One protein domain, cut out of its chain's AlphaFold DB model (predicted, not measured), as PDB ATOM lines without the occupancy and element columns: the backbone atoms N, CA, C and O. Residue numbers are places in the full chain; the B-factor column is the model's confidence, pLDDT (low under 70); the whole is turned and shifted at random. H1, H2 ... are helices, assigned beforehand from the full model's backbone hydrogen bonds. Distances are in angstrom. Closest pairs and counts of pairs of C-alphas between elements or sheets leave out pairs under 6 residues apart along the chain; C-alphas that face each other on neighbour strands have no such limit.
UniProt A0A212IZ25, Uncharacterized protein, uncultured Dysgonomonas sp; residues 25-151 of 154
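AT A GLANCE: This is residues 25 to 151 of the 154 residues of an uncharacterized protein of uncultured Dysgonomonas sp (UniProt A0A212IZ25). A long helical hairpin, H3 and H4, makes the length, with a small head of shorter helices, H1, H2, H5 and H6, at one end. The printed part has 127 residues with six named helices, H1 to H6 in order; it is all helix and only just compact, close to loose, with a radius of gyration of the C-alphas of 16.6 A and spans of 53 by 37 by 24 A.

HOW THE PARTS SIT: Start at H1, residues 26 to 35, which only just touches H6, residues 131 to 141, with 3 pairs of C-alphas within 8 A, the closest Ile 32 and Ile 133, 6.6 A. H2, residues 40 to 55, touches H5, residues 117 to 129, with residues 42 to 49 alone; the closest C-alphas are Phe 46 and Ala 122, 5.6 A. H3, residues 60 to 85, touches H4, residues 91 to 112, with residues 67 to 79 alone, a hairpin at a shallow tilt of 18 degrees, closest at C-alphas 75 and 102, 6.2 A. Every O i to N i+4 pair is within hydrogen-bond range in H2, H4, H5 and H6, against 3 of 6 in H1 and 18 of 22 in H3.

IN THESE COORDINATES: Find C-alpha 60 at (191.031, 319.435, 296.881); from there H3 runs 35.8 A. H6 ends at C-alpha 141 (181.888, 315.218, 299.157).

THE WHOLE: The printed part has no cut, and pLDDT is under 70 at residues 72 to 102.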
ATOM      1  N   ASN A  25     196.451 314.849 297.605       97.12
ATOM      2  CA  ASN A  25     195.835 314.998 296.287       97.12
ATOM      3  C   ASN A  25     196.393 314.041 295.222       97.12
ATOM      4  O   ASN A  25     196.159 314.268 294.037       97.12
ATOM      5  N   ASP A  26     197.148 313.000 295.589       94.38
ATOM      6  CA  ASP A  26     197.692 312.050 294.603       94.38
ATOM      7  C   ASP A  26     196.586 311.286 293.861       94.38
ATOM      8  O   ASP A  26     196.647 311.175 292.641       94.38
ATOM      9  N   GLU A  27     195.547 310.829 294.564       92.06
ATOM     10  CA  GLU A  27     194.381 310.183 293.943       92.06
ATOM     11  C   GLU A  27     193.679 311.134 292.968       92.06
ATOM     12  O   GLU A  27     193.499 310.806 291.800       92.06
ATOM     13  N   PHE A  28     193.384 312.361 293.407       95.25
ATOM     14  CA  PHE A  28     192.746 313.366 292.557       95.25
ATOM     15  C   PHE A  28     193.565 313.658 291.289       95.25
ATOM     16  O   PHE A  28     193.012 313.754 290.194       95.25
ATOM     17  N   ARG A  29     194.897 313.746 291.403       95.75
ATOM     18  CA  ARG A  29     195.779 313.930 290.241       95.75
ATOM     19  C   ARG A  29     195.754 312.735 289.291       95.75
ATOM     20  O   ARG A  29     195.710 312.941 288.082       95.75
ATOM     21  N   ASN A  30     195.825 311.522 289.826       93.31
ATOM     22  CA  ASN A  30     195.998 310.314 289.024       93.31
ATOM     23  C   ASN A  30     194.694 309.835 288.385       93.31
ATOM     24  O   ASN A  30     194.735 309.344 287.263       93.31
ATOM     25  N   GLU A  31     193.566 309.990 289.073       91.94
ATOM     26  CA  GLU A  31     192.272 309.461 288.632       91.94
ATOM     27  C   GLU A  31     191.434 310.514 287.900       91.94
ATOM     28  O   GLU A  31     190.716 310.193 286.955       91.94
ATOM     29  N   ILE A  32     191.531 311.788 288.304       94.38
ATOM     30  CA  ILE A  32     190.690 312.857 287.745       94.38
ATOM     31  C   ILE A  32     191.486 313.739 286.786       94.38
ATOM     32  O   ILE A  32     191.106 313.883 285.626       94.38
ATOM     33  N   LEU A  33     192.603 314.319 287.241       93.62
ATOM     34  CA  LEU A  33     193.326 315.312 286.434       93.62
ATOM     35  C   LEU A  33     194.080 314.716 285.243       93.62
ATOM     36  O   LEU A  33     194.305 315.415 284.262       93.62
ATOM     37  N   SER A  34     194.468 313.443 285.307       91.88
ATOM     38  CA  SER A  34     195.142 312.742 284.204       91.88
ATOM     39  C   SER A  34     194.258 312.571 282.962       91.88
ATOM     40  O   SER A  34     194.778 312.355 281.869       91.88
ATOM     41  N   ASN A  35     192.937 312.683 283.134       91.12
ATOM     42  CA  ASN A  35     191.926 312.407 282.120       91.12
ATOM     43  C   ASN A  35     191.263 313.677 281.560       91.12
ATOM     44  O   ASN A  35     190.288 313.574 280.819       91.12
ATOM     45  N   ILE A  36     191.755 314.868 281.918       91.81
ATOM     46  CA  ILE A  36     191.186 316.147 281.476       91.81
ATOM     47  C   ILE A  36     192.262 317.060 280.895       91.81
ATOM     48  O   ILE A  36     193.420 317.039 281.314       91.81
ATOM     49  N   GLU A  37     191.866 317.898 279.945       92.62
ATOM     50  CA  GLU A  37     192.742 318.902 279.358       92.62
ATOM     51  C   GLU A  37     192.549 320.243 280.076       92.62
ATOM     52  O   GLU A  37     191.447 320.786 280.139       92.62
ATOM     53  N   ILE A  38     193.634 320.783 280.634       92.50
ATOM     54  CA  ILE A  38     193.652 322.099 281.279       92.50
ATOM     55  C   ILE A  38     194.677 322.969 280.539       92.50
ATOM     56  O   ILE A  38     195.811 322.515 280.352       92.50
ATOM     57  N   PRO A  39     194.338 324.217 280.154       93.44
ATOM     58  CA  PRO A  39     195.300 325.147 279.565       93.44
ATOM     59  C   PRO A  39     196.561 325.268 280.423       93.44
ATOM     60  O   PRO A  39     196.462 325.376 281.642       93.44
ATOM     61  N   ALA A  40     197.743 325.260 279.800       92.12
ATOM     62  CA  ALA A  40     199.021 325.115 280.506       92.12
ATOM     63  C   ALA A  40     199.226 326.134 281.644       92.12
ATOM     64  O   ALA A  40     199.626 325.749 282.745       92.12
ATOM     65  N   ASP A  41     198.896 327.406 281.405       92.19
ATOM     66  CA  ASP A  41     199.028 328.469 282.411       92.19
ATOM     67  C   ASP A  41     198.093 328.223 283.604       92.19
ATOM     68  O   ASP A  41     198.514 328.259 284.762       92.19
ATOM     69  N   THR A  42     196.835 327.868 283.331       93.50
ATOM     70  CA  THR A  42     195.851 327.505 284.357       93.50
ATOM     71  C   THR A  42     196.264 326.245 285.113       93.50
ATOM     72  O   THR A  42     196.144 326.192 286.336       93.50
ATOM     73  N   ALA A  43     196.789 325.239 284.410       94.31
ATOM     74  CA  ALA A  43     197.257 323.998 285.005       94.31
ATOM     75  C   ALA A  43     198.400 324.271 285.987       94.31
ATOM     76  O   ALA A  43     198.374 323.769 287.107       94.31
ATOM     77  N   HIS A  44     199.371 325.107 285.612       96.00
ATOM     78  CA  HIS A  44     200.488 325.470 286.485       96.00
ATOM     79  C   HIS A  44     200.017 326.107 287.802       96.00
ATOM     80  O   HIS A  44     200.435 325.690 288.890       96.00
ATOM     81  N   VAL A  45     199.104 327.077 287.712       96.69
ATOM     82  CA  VAL A  45     198.526 327.749 288.884       96.69
ATOM     83  C   VAL A  45     197.720 326.759 289.732       96.69
ATOM     84  O   VAL A  45     197.911 326.670 290.946       96.69
ATOM     85  N   PHE A  46     196.897 325.924 289.099       97.38
ATOM     86  CA  PHE A  46     196.101 324.914 289.792       97.38
ATOM     87  C   PHE A  46     196.966 323.850 290.492       97.38
ATOM     88  O   PHE A  46     196.704 323.483 291.637       97.38
ATOM     89  N   TYR A  47     198.060 323.393 289.880       96.75
ATOM     90  CA  TYR A  47     199.002 322.481 290.535       96.75
ATOM     91  C   TYR A  47     199.728 323.138 291.714       96.75
ATOM     92  O   TYR A  47     200.026 322.454 292.699       96.75
ATOM     93  N   THR A  48     199.980 324.447 291.650       97.69
ATOM     94  CA  THR A  48     200.544 325.205 292.775       97.69
ATOM     95  C   THR A  48     199.584 325.210 293.960       97.69
ATOM     96  O   THR A  48     200.000 324.882 295.075       97.69
ATOM     97  N   LEU A  49     198.290 325.439 293.712       97.75
ATOM     98  CA  LEU A  49     197.244 325.266 294.719       97.75
ATOM     99  C   LEU A  49     197.283 323.858 295.332       97.75
ATOM    100  O   LEU A  49     197.374 323.726 296.551       97.75
ATOM    101  N   LEU A  50     197.275 322.796 294.518       97.75
ATOM    102  CA  LEU A  50     197.275 321.422 295.039       97.75
ATOM    103  C   LEU A  50     198.512 321.117 295.896       97.75
ATOM    104  O   LEU A  50     198.408 320.416 296.898       97.75
ATOM    105  N   ASN A  51     199.678 321.667 295.547       97.00
ATOM    106  CA  ASN A  51     200.889 321.522 296.357       97.00
ATOM    107  C   ASN A  51     200.766 322.229 297.717       97.00
ATOM    108  O   ASN A  51     201.224 321.694 298.730       97.00
ATOM    109  N   LYS A  52     200.126 323.405 297.766       97.44
ATOM    110  CA  LYS A  52     199.832 324.093 299.031       97.44
ATOM    111  C   LYS A  52     198.866 323.277 299.884       97.44
ATOM    112  O   LYS A  52     199.113 323.110 301.077       97.44
ATOM    113  N   LEU A  53     197.829 322.706 299.278       97.50
ATOM    114  CA  LEU A  53     196.886 321.831 299.975       97.50
ATOM    115  C   LEU A  53     197.570 320.565 300.514       97.50
ATOM    116  O   LEU A  53     197.388 320.230 301.685       97.50
ATOM    117  N   ASP A  54     198.437 319.930 299.723       96.75
ATOM    118  CA  ASP A  54     199.234 318.776 300.158       96.75
ATOM    119  C   ASP A  54     200.114 319.110 301.366       96.75
ATOM    120  O   ASP A  54     200.166 318.334 302.317       96.75
ATOM    121  N   SER A  55     200.744 320.291 301.379       95.56
ATOM    122  CA  SER A  55     201.568 320.747 302.512       95.56
ATOM    123  C   SER A  55     200.781 320.908 303.819       95.56
ATOM    124  O   SER A  55     201.365 320.965 304.901       95.56
ATOM    125  N   LYS A  56     199.449 320.989 303.721       94.81
ATOM    126  CA  LYS A  56     198.512 321.086 304.843       94.81
ATOM    127  C   LYS A  56     197.751 319.781 305.094       94.81
ATOM    128  O   LYS A  56     196.928 319.748 306.003       94.81
ATOM    129  N   GLY A  57     197.991 318.730 304.305       95.06
ATOM    130  CA  GLY A  57     197.230 317.482 304.378       95.06
ATOM    131  C   GLY A  57     195.756 317.644 303.988       95.06
ATOM    132  O   GLY A  57     194.908 316.913 304.493       95.06
ATOM    133  N   ILE A  58     195.431 318.621 303.137       96.12
ATOM    134  CA  ILE A  58     194.060 318.935 302.724       96.12
ATOM    135  C   ILE A  58     193.827 318.403 301.311       96.12
ATOM    136  O   ILE A  58     194.619 318.643 300.401       96.12
ATOM    137  N   THR A  59     192.724 317.689 301.110       97.25
ATOM    138  CA  THR A  59     192.288 317.270 299.776       97.25
ATOM    139  C   THR A  59     191.606 318.428 299.047       97.25
ATOM    140  O   THR A  59     190.997 319.306 299.664       97.25
ATOM    141  N   TYR A  60     191.648 318.415 297.719       97.06
ATOM    142  CA  TYR A  60     191.031 319.435 296.881       97.06
ATOM    143  C   TYR A  60     189.534 319.544 297.152       97.06
ATOM    144  O   TYR A  60     189.017 320.643 297.304       97.06
ATOM    145  N   GLY A  61     188.847 318.410 297.309       95.50
ATOM    146  CA  GLY A  61     187.425 318.422 297.627       95.50
ATOM    147  C   GLY A  61     187.112 318.944 299.029       95.50
ATOM    148  O   GLY A  61     186.112 319.634 299.190       95.50
ATOM    149  N   ALA A  62     187.979 318.726 300.029       95.69
ATOM    150  CA  ALA A  62     187.805 319.334 301.351       95.69
ATOM    151  C   ALA A  62     188.009 320.855 301.304       95.69
ATOM    152  O   ALA A  62     187.243 321.601 301.914       95.69
ATOM    153  N   PHE A  63     189.006 321.319 300.542       95.69
ATOM    154  CA  PHE A  63     189.196 322.740 300.261       95.69
ATOM    155  C   PHE A  63     187.980 323.333 299.541       95.69
ATOM    156  O   PHE A  63     187.438 324.331 300.008       95.69
ATOM    157  N   TYR A  64     187.525 322.706 298.453       93.88
ATOM    158  CA  TYR A  64     186.393 323.163 297.651       93.88
ATOM    159  C   TYR A  64     185.123 323.234 298.501       93.88
ATOM    160  O   TYR A  64     184.493 324.284 298.592       93.88
ATOM    161  N   LYS A  65     184.804 322.147 299.216       91.38
ATOM    162  CA  LYS A  65     183.676 322.094 300.144       91.38
ATOM    163  C   LYS A  65     183.758 323.203 301.180       91.38
ATOM    164  O   LYS A  65     182.783 323.901 301.381       91.38
ATOM    165  N   LYS A  66     184.902 323.426 301.823       89.94
ATOM    166  CA  LYS A  66     184.985 324.446 302.872       89.94
ATOM    167  C   LYS A  66     184.955 325.872 302.316       89.94
ATOM    168  O   LYS A  66     184.208 326.708 302.814       89.94
ATOM    169  N   ARG A  67     185.774 326.169 301.305       86.12
ATOM    170  CA  ARG A  67     185.978 327.529 300.778       86.12
ATOM    171  C   ARG A  67     184.856 327.991 299.861       86.12
ATOM    172  O   ARG A  67     184.464 329.146 299.982       86.12
ATOM    173  N   LEU A  68     184.428 327.137 298.935       79.06
ATOM    174  CA  LEU A  68     183.549 327.488 297.815       79.06
ATOM    175  C   LEU A  68     182.114 326.989 298.010       79.06
ATOM    176  O   LEU A  68     181.228 327.404 297.280       79.06
ATOM    177  N   TYR A  69     181.883 326.107 298.988       74.75
ATOM    178  CA  TYR A  69     180.547 325.604 299.301       74.75
ATOM    179  C   TYR A  69     180.100 326.054 300.695       74.75
ATOM    180  O   TYR A  69     179.222 326.882 300.810       74.75
ATOM    181  N   GLU A  70     180.732 325.631 301.785       81.56
ATOM    182  CA  GLU A  70     180.276 325.918 303.151       81.56
ATOM    183  C   GLU A  70     180.439 327.384 303.556       81.56
ATOM    184  O   GLU A  70     179.502 327.961 304.098       81.56
ATOM    185  N   ILE A  71     181.599 328.012 303.333       76.00
ATOM    186  CA  ILE A  71     181.790 329.426 303.701       76.00
ATOM    187  C   ILE A  71     180.898 330.329 302.839       76.00
ATOM    188  O   ILE A  71     180.295 331.261 303.368       76.00
ATOM    189  N   GLU A  72     180.769 330.043 301.544       68.44
ATOM    190  CA  GLU A  72     179.950 330.855 300.639       68.44
ATOM    191  C   GLU A  72     178.437 330.580 300.808       68.44
ATOM    192  O   GLU A  72     177.679 331.539 300.982       68.44
ATOM    193  N   ASP A  73     177.993 329.318 300.918       64.19
ATOM    194  CA  ASP A  73     176.575 328.954 301.114       64.19
ATOM    195  C   ASP A  73     176.069 329.186 302.536       64.19
ATOM    196  O   ASP A  73     174.910 329.562 302.709       64.19
ATOM    197  N   SER A  74     176.870 328.968 303.588       58.53
ATOM    198  CA  SER A  74     176.413 329.284 304.956       58.53
ATOM    199  C   SER A  74     176.135 330.777 305.099       58.53
ATOM    200  O   SER A  74     175.170 331.166 305.756       58.53
ATOM    201  N   CYS A  75     176.913 331.609 304.402       57.19
ATOM    202  CA  CYS A  75     176.674 333.041 304.315       57.19
ATOM    203  C   CYS A  75     175.446 333.358 303.444       57.19
ATOM    204  O   CYS A  75     174.677 334.244 303.806       57.19
ATOM    205  N   TYR A  76     175.196 332.618 302.355       58.59
ATOM    206  CA  TYR A  76     173.978 332.755 301.538       58.59
ATOM    207  C   TYR A  76     172.692 332.355 302.290       58.59
ATOM    208  O   TYR A  76     171.687 333.066 302.250       58.59
ATOM    209  N   ASN A  77     172.715 331.253 303.040       57.91
ATOM    210  CA  ASN A  77     171.567 330.769 303.809       57.91
ATOM    211  C   ASN A  77     171.300 331.624 305.056       57.91
ATOM    212  O   ASN A  77     170.143 331.935 305.343       57.91
ATOM    213  N   ALA A  78     172.349 332.067 305.760       57.91
ATOM    214  CA  ALA A  78     172.210 333.064 306.822       57.91
ATOM    215  C   ALA A  78     171.655 334.389 306.272       57.91
ATOM    216  O   ALA A  78     170.786 334.985 306.905       57.91
ATOM    217  N   ASN A  79     172.079 334.799 305.068       55.69
ATOM    218  CA  ASN A  79     171.519 335.948 304.356       55.69
ATOM    219  C   ASN A  79     170.025 335.790 304.094       55.69
ATOM    220  O   ASN A  79     169.276 336.705 304.403       55.69
ATOM    221  N   LYS A  80     169.574 334.645 303.567       58.97
ATOM    222  CA  LYS A  80     168.159 334.417 303.247       58.97
ATOM    223  C   LYS A  80     167.264 334.459 304.490       58.97
ATOM    224  O   LYS A  80     166.295 335.207 304.511       58.97
ATOM    225  N   ILE A  81     167.633 333.731 305.548       59.91
ATOM    226  CA  ILE A  81     166.865 333.693 306.807       59.91
ATOM    227  C   ILE A  81     166.806 335.084 307.458       59.91
ATOM    228  O   ILE A  81     165.770 335.484 307.992       59.91
ATOM    229  N   LEU A  82     167.907 335.839 307.405       54.59
ATOM    230  CA  LEU A  82     167.970 337.173 307.986       54.59
ATOM    231  C   LEU A  82     167.227 338.212 307.126       54.59
ATOM    232  O   LEU A  82     166.496 339.019 307.688       54.59
ATOM    233  N   LEU A  83     167.340 338.170 305.795       56.09
ATOM    234  CA  LEU A  83     166.578 339.014 304.857       56.09
ATOM    235  C   LEU A  83     165.071 338.798 305.000       56.09
ATOM    236  O   LEU A  83     164.328 339.776 305.088       56.09
ATOM    237  N   ASP A  84     164.634 337.543 305.114       61.09
ATOM    238  CA  ASP A  84     163.232 337.204 305.369       61.09
ATOM    239  C   ASP A  84     162.750 337.819 306.702       61.09
ATOM    240  O   ASP A  84     161.619 338.299 306.798       61.09
ATOM    241  N   SER A  85     163.627 337.899 307.715       60.16
ATOM    242  CA  SER A  85     163.331 338.537 309.011       60.16
ATOM    243  C   SER A  85     163.433 340.074 309.017       60.16
ATOM    244  O   SER A  85     162.861 340.722 309.895       60.16
ATOM    245  N   LEU A  86     164.156 340.665 308.058       58.41
ATOM    246  CA  LEU A  86     164.535 342.085 308.021       58.41
ATOM    247  C   LEU A  86     163.897 342.863 306.866       58.41
ATOM    248  O   LEU A  86     164.319 343.985 306.604       58.41
ATOM    249  N   SER A  87     162.855 342.334 306.221       55.47
ATOM    250  CA  SER A  87     162.120 342.955 305.098       55.47
ATOM    251  C   SER A  87     161.592 344.392 305.331       55.47
ATOM    252  O   SER A  87     161.044 344.996 304.413       55.47
ATOM    253  N   ASN A  88     161.813 344.977 306.515       56.97
ATOM    254  CA  ASN A  88     161.512 346.363 306.881       56.97
ATOM    255  C   ASN A  88     162.748 347.262 307.142       56.97
ATOM    256  O   ASN A  88     162.571 348.416 307.536       56.97
ATOM    257  N   ILE A  89     163.990 346.782 306.975       57.81
ATOM    258  CA  ILE A  89     165.218 347.552 307.254       57.81
ATOM    259  C   ILE A  89     166.050 347.756 305.978       57.81
ATOM    260  O   ILE A  89     166.212 346.854 305.165       57.81
ATOM    261  N   ASN A  90     166.566 348.979 305.827       62.47
ATOM    262  CA  ASN A  90     167.319 349.518 304.691       62.47
ATOM    263  C   ASN A  90     168.386 348.537 304.145       62.47
ATOM    264  O   ASN A  90     169.421 348.327 304.783       62.47
ATOM    265  N   SER A  91     168.126 347.934 302.978       60.00
ATOM    266  CA  SER A  91     168.847 346.755 302.461       60.00
ATOM    267  C   SER A  91     170.341 346.976 302.221       60.00
ATOM    268  O   SER A  91     171.137 346.052 302.388       60.00
ATOM    269  N   ASP A  92     170.744 348.199 301.876       60.38
ATOM    270  CA  ASP A  92     172.084 348.465 301.339       60.38
ATOM    271  C   ASP A  92     173.171 348.489 302.423       60.38
ATOM    272  O   ASP A  92     174.270 347.965 302.242       60.38
ATOM    273  N   LEU A  93     172.867 349.047 303.599       60.47
ATOM    274  CA  LEU A  93     173.789 349.063 304.746       60.47
ATOM    275  C   LEU A  93     174.032 347.653 305.302       60.47
ATOM    276  O   LEU A  93     175.134 347.345 305.758       60.47
ATOM    277  N   TYR A  94     173.018 346.793 305.228       60.22
ATOM    278  CA  TYR A  94     173.087 345.421 305.724       60.22
ATOM    279  C   TYR A  94     173.761 344.470 304.736       60.22
ATOM    280  O   TYR A  94     174.567 343.649 305.175       60.22
ATOM    281  N   SER A  95     173.532 344.633 303.426       60.84
ATOM    282  CA  SER A  95     174.292 343.908 302.395       60.84
ATOM    283  C   SER A  95     175.795 344.118 302.585       60.84
ATOM    284  O   SER A  95     176.547 343.154 302.685       60.84
ATOM    285  N   ASN A  96     176.218 345.372 302.781       64.38
ATOM    286  CA  ASN A  96     177.622 345.716 303.011       64.38
ATOM    287  C   ASN A  96     178.208 345.070 304.281       64.38
ATOM    288  O   ASN A  96     179.363 344.640 304.287       64.38
ATOM    289  N   TYR A  97     177.430 344.979 305.367       65.81
ATOM    290  CA  TYR A  97     177.878 344.337 306.605       65.81
ATOM    291  C   TYR A  97     178.063 342.825 306.434       65.81
ATOM    292  O   TYR A  97     179.089 342.288 306.856       65.81
ATOM    293  N   ILE A  98     177.131 342.130 305.779       62.59
ATOM    294  CA  ILE A  98     177.286 340.687 305.561       62.59
ATOM    295  C   ILE A  98     178.369 340.387 304.521       62.59
ATOM    296  O   ILE A  98     179.179 339.486 304.748       62.59
ATOM    297  N   ASP A  99     178.472 341.178 303.450       64.25
ATOM    298  CA  ASP A  99     179.591 341.090 302.507       64.25
ATOM    299  C   ASP A  99     180.936 341.235 303.239       64.25
ATOM    300  O   ASP A  99     181.886 340.509 302.939       64.25
ATOM    301  N   SER A 100     181.012 342.092 304.267       67.44
ATOM    302  CA  SER A 100     182.215 342.233 305.096       67.44
ATOM    303  C   SER A 100     182.549 340.971 305.909       67.44
ATOM    304  O   SER A 100     183.723 340.611 306.012       67.44
ATOM    305  N   ILE A 101     181.547 340.253 306.435       66.12
ATOM    306  CA  ILE A 101     181.743 339.002 307.190       66.12
ATOM    307  C   ILE A 101     182.119 337.858 306.243       66.12
ATOM    308  O   ILE A 101     183.092 337.149 306.515       66.12
ATOM    309  N   ARG A 102     181.405 337.713 305.114       65.06
ATOM    310  CA  ARG A 102     181.685 336.702 304.079       65.06
ATOM    311  C   ARG A 102     183.121 336.830 303.594       65.06
ATOM    312  O   ARG A 102     183.892 335.873 303.651       65.06
ATOM    313  N   ASN A 103     183.492 338.037 303.168       71.50
ATOM    314  CA  ASN A 103     184.820 338.307 302.636       71.50
ATOM    315  C   ASN A 103     185.893 338.104 303.710       71.50
ATOM    316  O   ASN A 103     186.984 337.646 303.388       71.50
ATOM    317  N   LYS A 104     185.591 338.369 304.988       80.25
ATOM    318  CA  LYS A 104     186.525 338.121 306.089       80.25
ATOM    319  C   LYS A 104     186.780 336.630 306.311       80.25
ATOM    320  O   LYS A 104     187.938 336.229 306.268       80.25
ATOM    321  N   ALA A 105     185.748 335.806 306.501       78.88
ATOM    322  CA  ALA A 105     185.923 334.371 306.758       78.88
ATOM    323  C   ALA A 105     186.579 333.644 305.569       78.88
ATOM    324  O   ALA A 105     187.490 332.830 305.747       78.88
ATOM    325  N   ALA A 106     186.168 333.992 304.345       83.06
ATOM    326  CA  ALA A 106     186.777 333.491 303.119       83.06
ATOM    327  C   ALA A 106     188.266 333.861 303.027       83.06
ATOM    328  O   ALA A 106     189.105 332.997 302.758       83.06
ATOM    329  N   LYS A 107     188.610 335.125 303.309       84.75
ATOM    330  CA  LYS A 107     189.990 335.625 303.252       84.75
ATOM    331  C   LYS A 107     190.857 335.079 304.381       84.75
ATOM    332  O   LYS A 107     192.021 334.776 304.152       84.75
ATOM    333  N   GLU A 108     190.310 334.879 305.578       89.25
ATOM    334  CA  GLU A 108     191.004 334.212 306.685       89.25
ATOM    335  C   GLU A 108     191.369 332.767 306.330       89.25
ATOM    336  O   GLU A 108     192.514 332.358 306.534       89.25
ATOM    337  N   TYR A 109     190.438 332.007 305.745       89.88
ATOM    338  CA  TYR A 109     190.714 330.634 305.325       89.88
ATOM    339  C   TYR A 109     191.727 330.573 304.173       89.88
ATOM    340  O   TYR A 109     192.658 329.768 304.208       89.88
ATOM    341  N   GLN A 110     191.603 331.468 303.193       90.50
ATOM    342  CA  GLN A 110     192.567 331.608 302.102       90.50
ATOM    343  C   GLN A 110     193.975 331.955 302.622       90.50
ATOM    344  O   GLN A 110     194.951 331.315 302.230       90.50
ATOM    345  N   ASN A 111     194.081 332.893 303.569       92.62
ATOM    346  CA  ASN A 111     195.344 333.274 304.205       92.62
ATOM    347  C   ASN A 111     195.956 332.125 305.018       92.62
ATOM    348  O   ASN A 111     197.164 331.917 304.962       92.62
ATOM    349  N   TYR A 112     195.143 331.352 305.745       93.25
ATOM    350  CA  TYR A 112     195.603 330.169 306.485       93.25
ATOM    351  C   TYR A 112     196.270 329.127 305.568       93.25
ATOM    352  O   TYR A 112     197.245 328.471 305.954       93.25
ATOM    353  N   LEU A 113     195.758 328.995 304.343       94.56
ATOM    354  CA  LEU A 113     196.295 328.109 303.311       94.56
ATOM    355  C   LEU A 113     197.369 328.766 302.435       94.56
ATOM    356  O   LEU A 113     197.955 328.090 301.590       94.56
ATOM    357  N   SER A 114     197.645 330.056 302.643       95.81
ATOM    358  CA  SER A 114     198.533 330.868 301.807       95.81
ATOM    359  C   SER A 114     198.155 330.837 300.320       95.81
ATOM    360  O   SER A 114     199.041 330.804 299.466       95.81
ATOM    361  N   ILE A 115     196.858 330.813 300.008       95.00
ATOM    362  CA  ILE A 115     196.329 330.745 298.638       95.00
ATOM    363  C   ILE A 115     196.198 332.161 298.044       95.00
ATOM    364  O   ILE A 115     195.727 333.075 298.722       95.00
ATOM    365  N   SER A 116     196.633 332.370 296.800       95.00
ATOM    366  CA  SER A 116     196.435 333.635 296.076       95.00
ATOM    367  C   SER A 116     195.059 333.704 295.410       95.00
ATOM    368  O   SER A 116     194.379 332.691 295.256       95.00
ATOM    369  N   ASP A 117     194.655 334.905 294.992       91.31
ATOM    370  CA  ASP A 117     193.414 335.083 294.232       91.31
ATOM    371  C   ASP A 117     193.493 334.341 292.877       91.31
ATOM    372  O   ASP A 117     192.573 333.605 292.542       91.31
ATOM    373  N   ASP A 118     194.642 334.371 292.185       95.06
ATOM    374  CA  ASP A 118     194.857 333.602 290.942       95.06
ATOM    375  C   ASP A 118     194.667 332.083 291.132       95.06
ATOM    376  O   ASP A 118     194.137 331.385 290.267       95.06
ATOM    377  N   GLU A 119     195.106 331.544 292.273       96.38
ATOM    378  CA  GLU A 119     194.942 330.126 292.610       96.38
ATOM    379  C   GLU A 119     193.482 329.765 292.889       96.38
ATOM    380  O   GLU A 119     193.033 328.672 292.531       96.38
ATOM    381  N   LEU A 120     192.738 330.683 293.508       92.88
ATOM    382  CA  LEU A 120     191.306 330.538 293.716       92.88
ATOM    383  C   LEU A 120     190.550 330.577 292.381       92.88
ATOM    384  O   LEU A 120     189.731 329.693 292.122       92.88
ATOM    385  N   ASP A 121     190.865 331.540 291.520       91.62
ATOM    386  CA  ASP A 121     190.241 331.696 290.205       91.62
ATOM    387  C   ASP A 121     190.521 330.483 289.311       91.62
ATOM    388  O   ASP A 121     189.610 329.953 288.668       91.62
ATOM    389  N   ALA A 122     191.751 329.958 289.342       94.50
ATOM    390  CA  ALA A 122     192.093 328.714 288.661       94.50
ATOM    391  C   ALA A 122     191.259 327.533 289.180       94.50
ATOM    392  O   ALA A 122     190.780 326.728 288.383       94.50
ATOM    393  N   ALA A 123     191.037 327.428 290.496       94.38
ATOM    394  CA  ALA A 123     190.216 326.365 291.073       94.38
ATOM    395  C   ALA A 123     188.750 326.437 290.630       94.38
ATOM    396  O   ALA A 123     188.159 325.401 290.307       94.38
ATOM    397  N   ILE A 124     188.181 327.644 290.608       91.56
ATOM    398  CA  ILE A 124     186.809 327.887 290.153       91.56
ATOM    399  C   ILE A 124     186.693 327.540 288.672       91.56
ATOM    400  O   ILE A 124     185.813 326.767 288.293       91.56
ATOM    401  N   PHE A 125     187.600 328.058 287.840       93.31
ATOM    402  CA  PHE A 125     187.597 327.804 286.404       93.31
ATOM    403  C   PHE A 125     187.714 326.308 286.100       93.31
ATOM    404  O   PHE A 125     186.838 325.752 285.438       93.31
ATOM    405  N   VAL A 126     188.741 325.641 286.639       94.50
ATOM    406  CA  VAL A 126     189.011 324.216 286.395       94.50
ATOM    407  C   VAL A 126     187.822 323.350 286.809       94.50
ATOM    408  O   VAL A 126     187.425 322.480 286.038       94.50
ATOM    409  N   THR A 127     187.195 323.609 287.960       93.88
ATOM    410  CA  THR A 127     185.991 322.860 288.362       93.88
ATOM    411  C   THR A 127     184.783 323.182 287.490       93.88
ATOM    412  O   THR A 127     183.989 322.296 287.181       93.88
ATOM    413  N   THR A 128     184.621 324.436 287.071       89.75
ATOM    414  CA  THR A 128     183.453 324.866 286.294       89.75
ATOM    415  C   THR A 128     183.415 324.209 284.921       89.75
ATOM    416  O   THR A 128     182.346 323.756 284.503       89.75
ATOM    417  N   VAL A 129     184.567 324.137 284.248       89.69
ATOM    418  CA  VAL A 129     184.672 323.670 282.857       89.69
ATOM    419  C   VAL A 129     184.884 322.159 282.718       89.69
ATOM    420  O   VAL A 129     184.767 321.651 281.612       89.69
ATOM    421  N   ASN A 130     185.161 321.430 283.809       92.88
ATOM    422  CA  ASN A 130     185.405 319.981 283.775       92.88
ATOM    423  C   ASN A 130     184.343 319.201 284.564       92.88
ATOM    424  O   ASN A 130     184.364 319.175 285.799       92.88
ATOM    425  N   THR A 131     183.449 318.498 283.864       93.25
ATOM    426  CA  THR A 131     182.379 317.698 284.489       93.25
ATOM    427  C   THR A 131     182.921 316.532 285.315       93.25
ATOM    428  O   THR A 131     182.404 316.280 286.401       93.25
ATOM    429  N   SER A 132     184.045 315.920 284.923       94.06
ATOM    430  CA  SER A 132     184.733 314.879 285.712       94.06
ATOM    431  C   SER A 132     185.095 315.333 287.130       94.06
ATOM    432  O   SER A 132     184.951 314.573 288.089       94.06
ATOM    433  N   ILE A 133     185.520 316.592 287.294       95.00
ATOM    434  CA  ILE A 133     185.819 317.150 288.620       95.00
ATOM    435  C   ILE A 133     184.529 317.317 289.421       95.00
ATOM    436  O   ILE A 133     184.493 316.963 290.598       95.00
ATOM    437  N   LYS A 134     183.452 317.804 288.792       93.81
ATOM    438  CA  LYS A 134     182.147 317.945 289.452       93.81
ATOM    439  C   LYS A 134     181.582 316.596 289.892       93.81
ATOM    440  O   LYS A 134     181.124 316.492 291.026       93.81
ATOM    441  N   HIS A 135     181.677 315.558 289.058       94.56
ATOM    442  CA  HIS A 135     181.285 314.199 289.439       94.56
ATOM    443  C   HIS A 135     182.081 313.703 290.645       94.56
ATOM    444  O   HIS A 135     181.478 313.261 291.621       94.56
ATOM    445  N   TYR A 136     183.412 313.846 290.628       95.00
ATOM    446  CA  TYR A 136     184.260 313.488 291.769       95.00
ATOM    447  C   TYR A 136     183.846 314.228 293.049       95.00
ATOM    448  O   TYR A 136     183.733 313.626 294.116       95.00
ATOM    449  N   LEU A 137     183.595 315.534 292.950       94.44
ATOM    450  CA  LEU A 137     183.171 316.368 294.070       94.44
ATOM    451  C   LEU A 137     181.784 315.968 294.600       94.44
ATOM    452  O   LEU A 137     181.589 315.886 295.813       94.44
ATOM    453  N   ASN A 138     180.839 315.648 293.717       93.00
ATOM    454  CA  ASN A 138     179.513 315.164 294.098       93.00
ATOM    455  C   ASN A 138     179.585 313.802 294.790       93.00
ATOM    456  O   ASN A 138     179.018 313.642 295.868       93.00
ATOM    457  N   GLN A 139     180.329 312.855 294.219       93.88
ATOM    458  CA  GLN A 139     180.460 311.497 294.747       93.88
ATOM    459  C   GLN A 139     181.216 311.461 296.080       93.88
ATOM    460  O   GLN A 139     180.769 310.819 297.027       93.88
ATOM    461  N   SER A 140     182.340 312.173 296.173       94.62
ATOM    462  CA  SER A 140     183.237 312.090 297.331       94.62
ATOM    463  C   SER A 140     182.864 313.048 298.468       94.62
ATOM    464  O   SER A 140     183.227 312.801 299.617       94.62
ATOM    465  N   TYR A 141     182.156 314.150 298.178       91.88
ATOM    466  CA  TYR A 141     181.888 315.218 299.157       91.88
ATOM    467  C   TYR A 141     180.407 315.605 299.294       91.88
ATOM    468  O   TYR A 141     180.091 316.413 300.177       91.88
ATOM    469  N   ASN A 142     179.513 314.995 298.503       90.19
ATOM    470  CA  ASN A 142     178.063 315.219 298.512       90.19
ATOM    471  C   ASN A 142     177.678 316.696 298.295       90.19
ATOM    472  O   ASN A 142     176.957 317.288 299.098       90.19
ATOM    473  N   LEU A 143     178.227 317.304 297.239       85.88
ATOM    474  CA  LEU A 143     178.083 318.738 296.956       85.88
ATOM    475  C   LEU A 143     176.930 319.097 296.007       85.88
ATOM    476  O   LEU A 143     176.618 320.274 295.888       85.88
ATOM    477  N   ASN A 144     176.292 318.120 295.352       86.56
ATOM    478  CA  ASN A 144     175.172 318.333 294.416       86.56
ATOM    479  C   ASN A 144     175.414 319.458 293.386       86.56
ATOM    480  O   ASN A 144     174.506 320.204 293.025       86.56
ATOM    481  N   LEU A 145     176.658 319.597 292.923       87.12
ATOM    482  CA  LEU A 145     177.053 320.543 291.891       87.12
ATOM    483  C   LEU A 145     176.307 320.236 290.598       87.12
ATOM    484  O   LEU A 145     176.191 319.078 290.201       87.12
ATOM    485  N   TYR A 146     175.867 321.293 289.923       87.56
ATOM    486  CA  TYR A 146     175.182 321.198 288.645       87.56
ATOM    487  C   TYR A 146     176.107 320.679 287.533       87.56
ATOM    488  O   TYR A 146     177.162 321.268 287.248       87.56
ATOM    489  N   ILE A 147     175.669 319.606 286.874       88.81
ATOM    490  CA  ILE A 147     176.335 318.972 285.737       88.81
ATOM    491  C   ILE A 147     175.346 318.991 284.562       88.81
ATOM    492  O   ILE A 147     174.310 318.340 284.650       88.81
ATOM    493  N   PRO A 148     175.619 319.748 283.479       83.62
ATOM    494  CA  PRO A 148     174.684 319.887 282.358       83.62
ATOM    495  C   PRO A 148     174.305 318.556 281.697       83.62
ATOM    496  O   PRO A 148     173.189 318.402 281.224       83.62
ATOM    497  N   GLU A 149     175.243 317.608 281.673       83.81
ATOM    498  CA  GLU A 149     175.105 316.290 281.041       83.81
ATOM    499  C   GLU A 149     174.179 315.341 281.822       83.81
ATOM    500  O   GLU A 149     173.619 314.422 281.231       83.81
ATOM    501  N   ASP A 150     173.983 315.578 283.125       82.94
ATOM    502  CA  ASP A 150     173.127 314.753 283.991       82.94
ATOM    503  C   ASP A 150     171.636 315.096 283.847       82.94
ATOM    504  O   ASP A 150     170.773 314.421 284.411       82.94
ATOM    505  N   ILE A 151     171.313 316.146 283.091       73.50
ATOM    506  CA  ILE A 151     169.937 316.518 282.783       73.50
ATOM    507  C   ILE A 151     169.515 315.683 281.581       73.50
ATOM    508  O   ILE A 151     169.712 316.067 280.429       73.50
TER     509      ILE A 151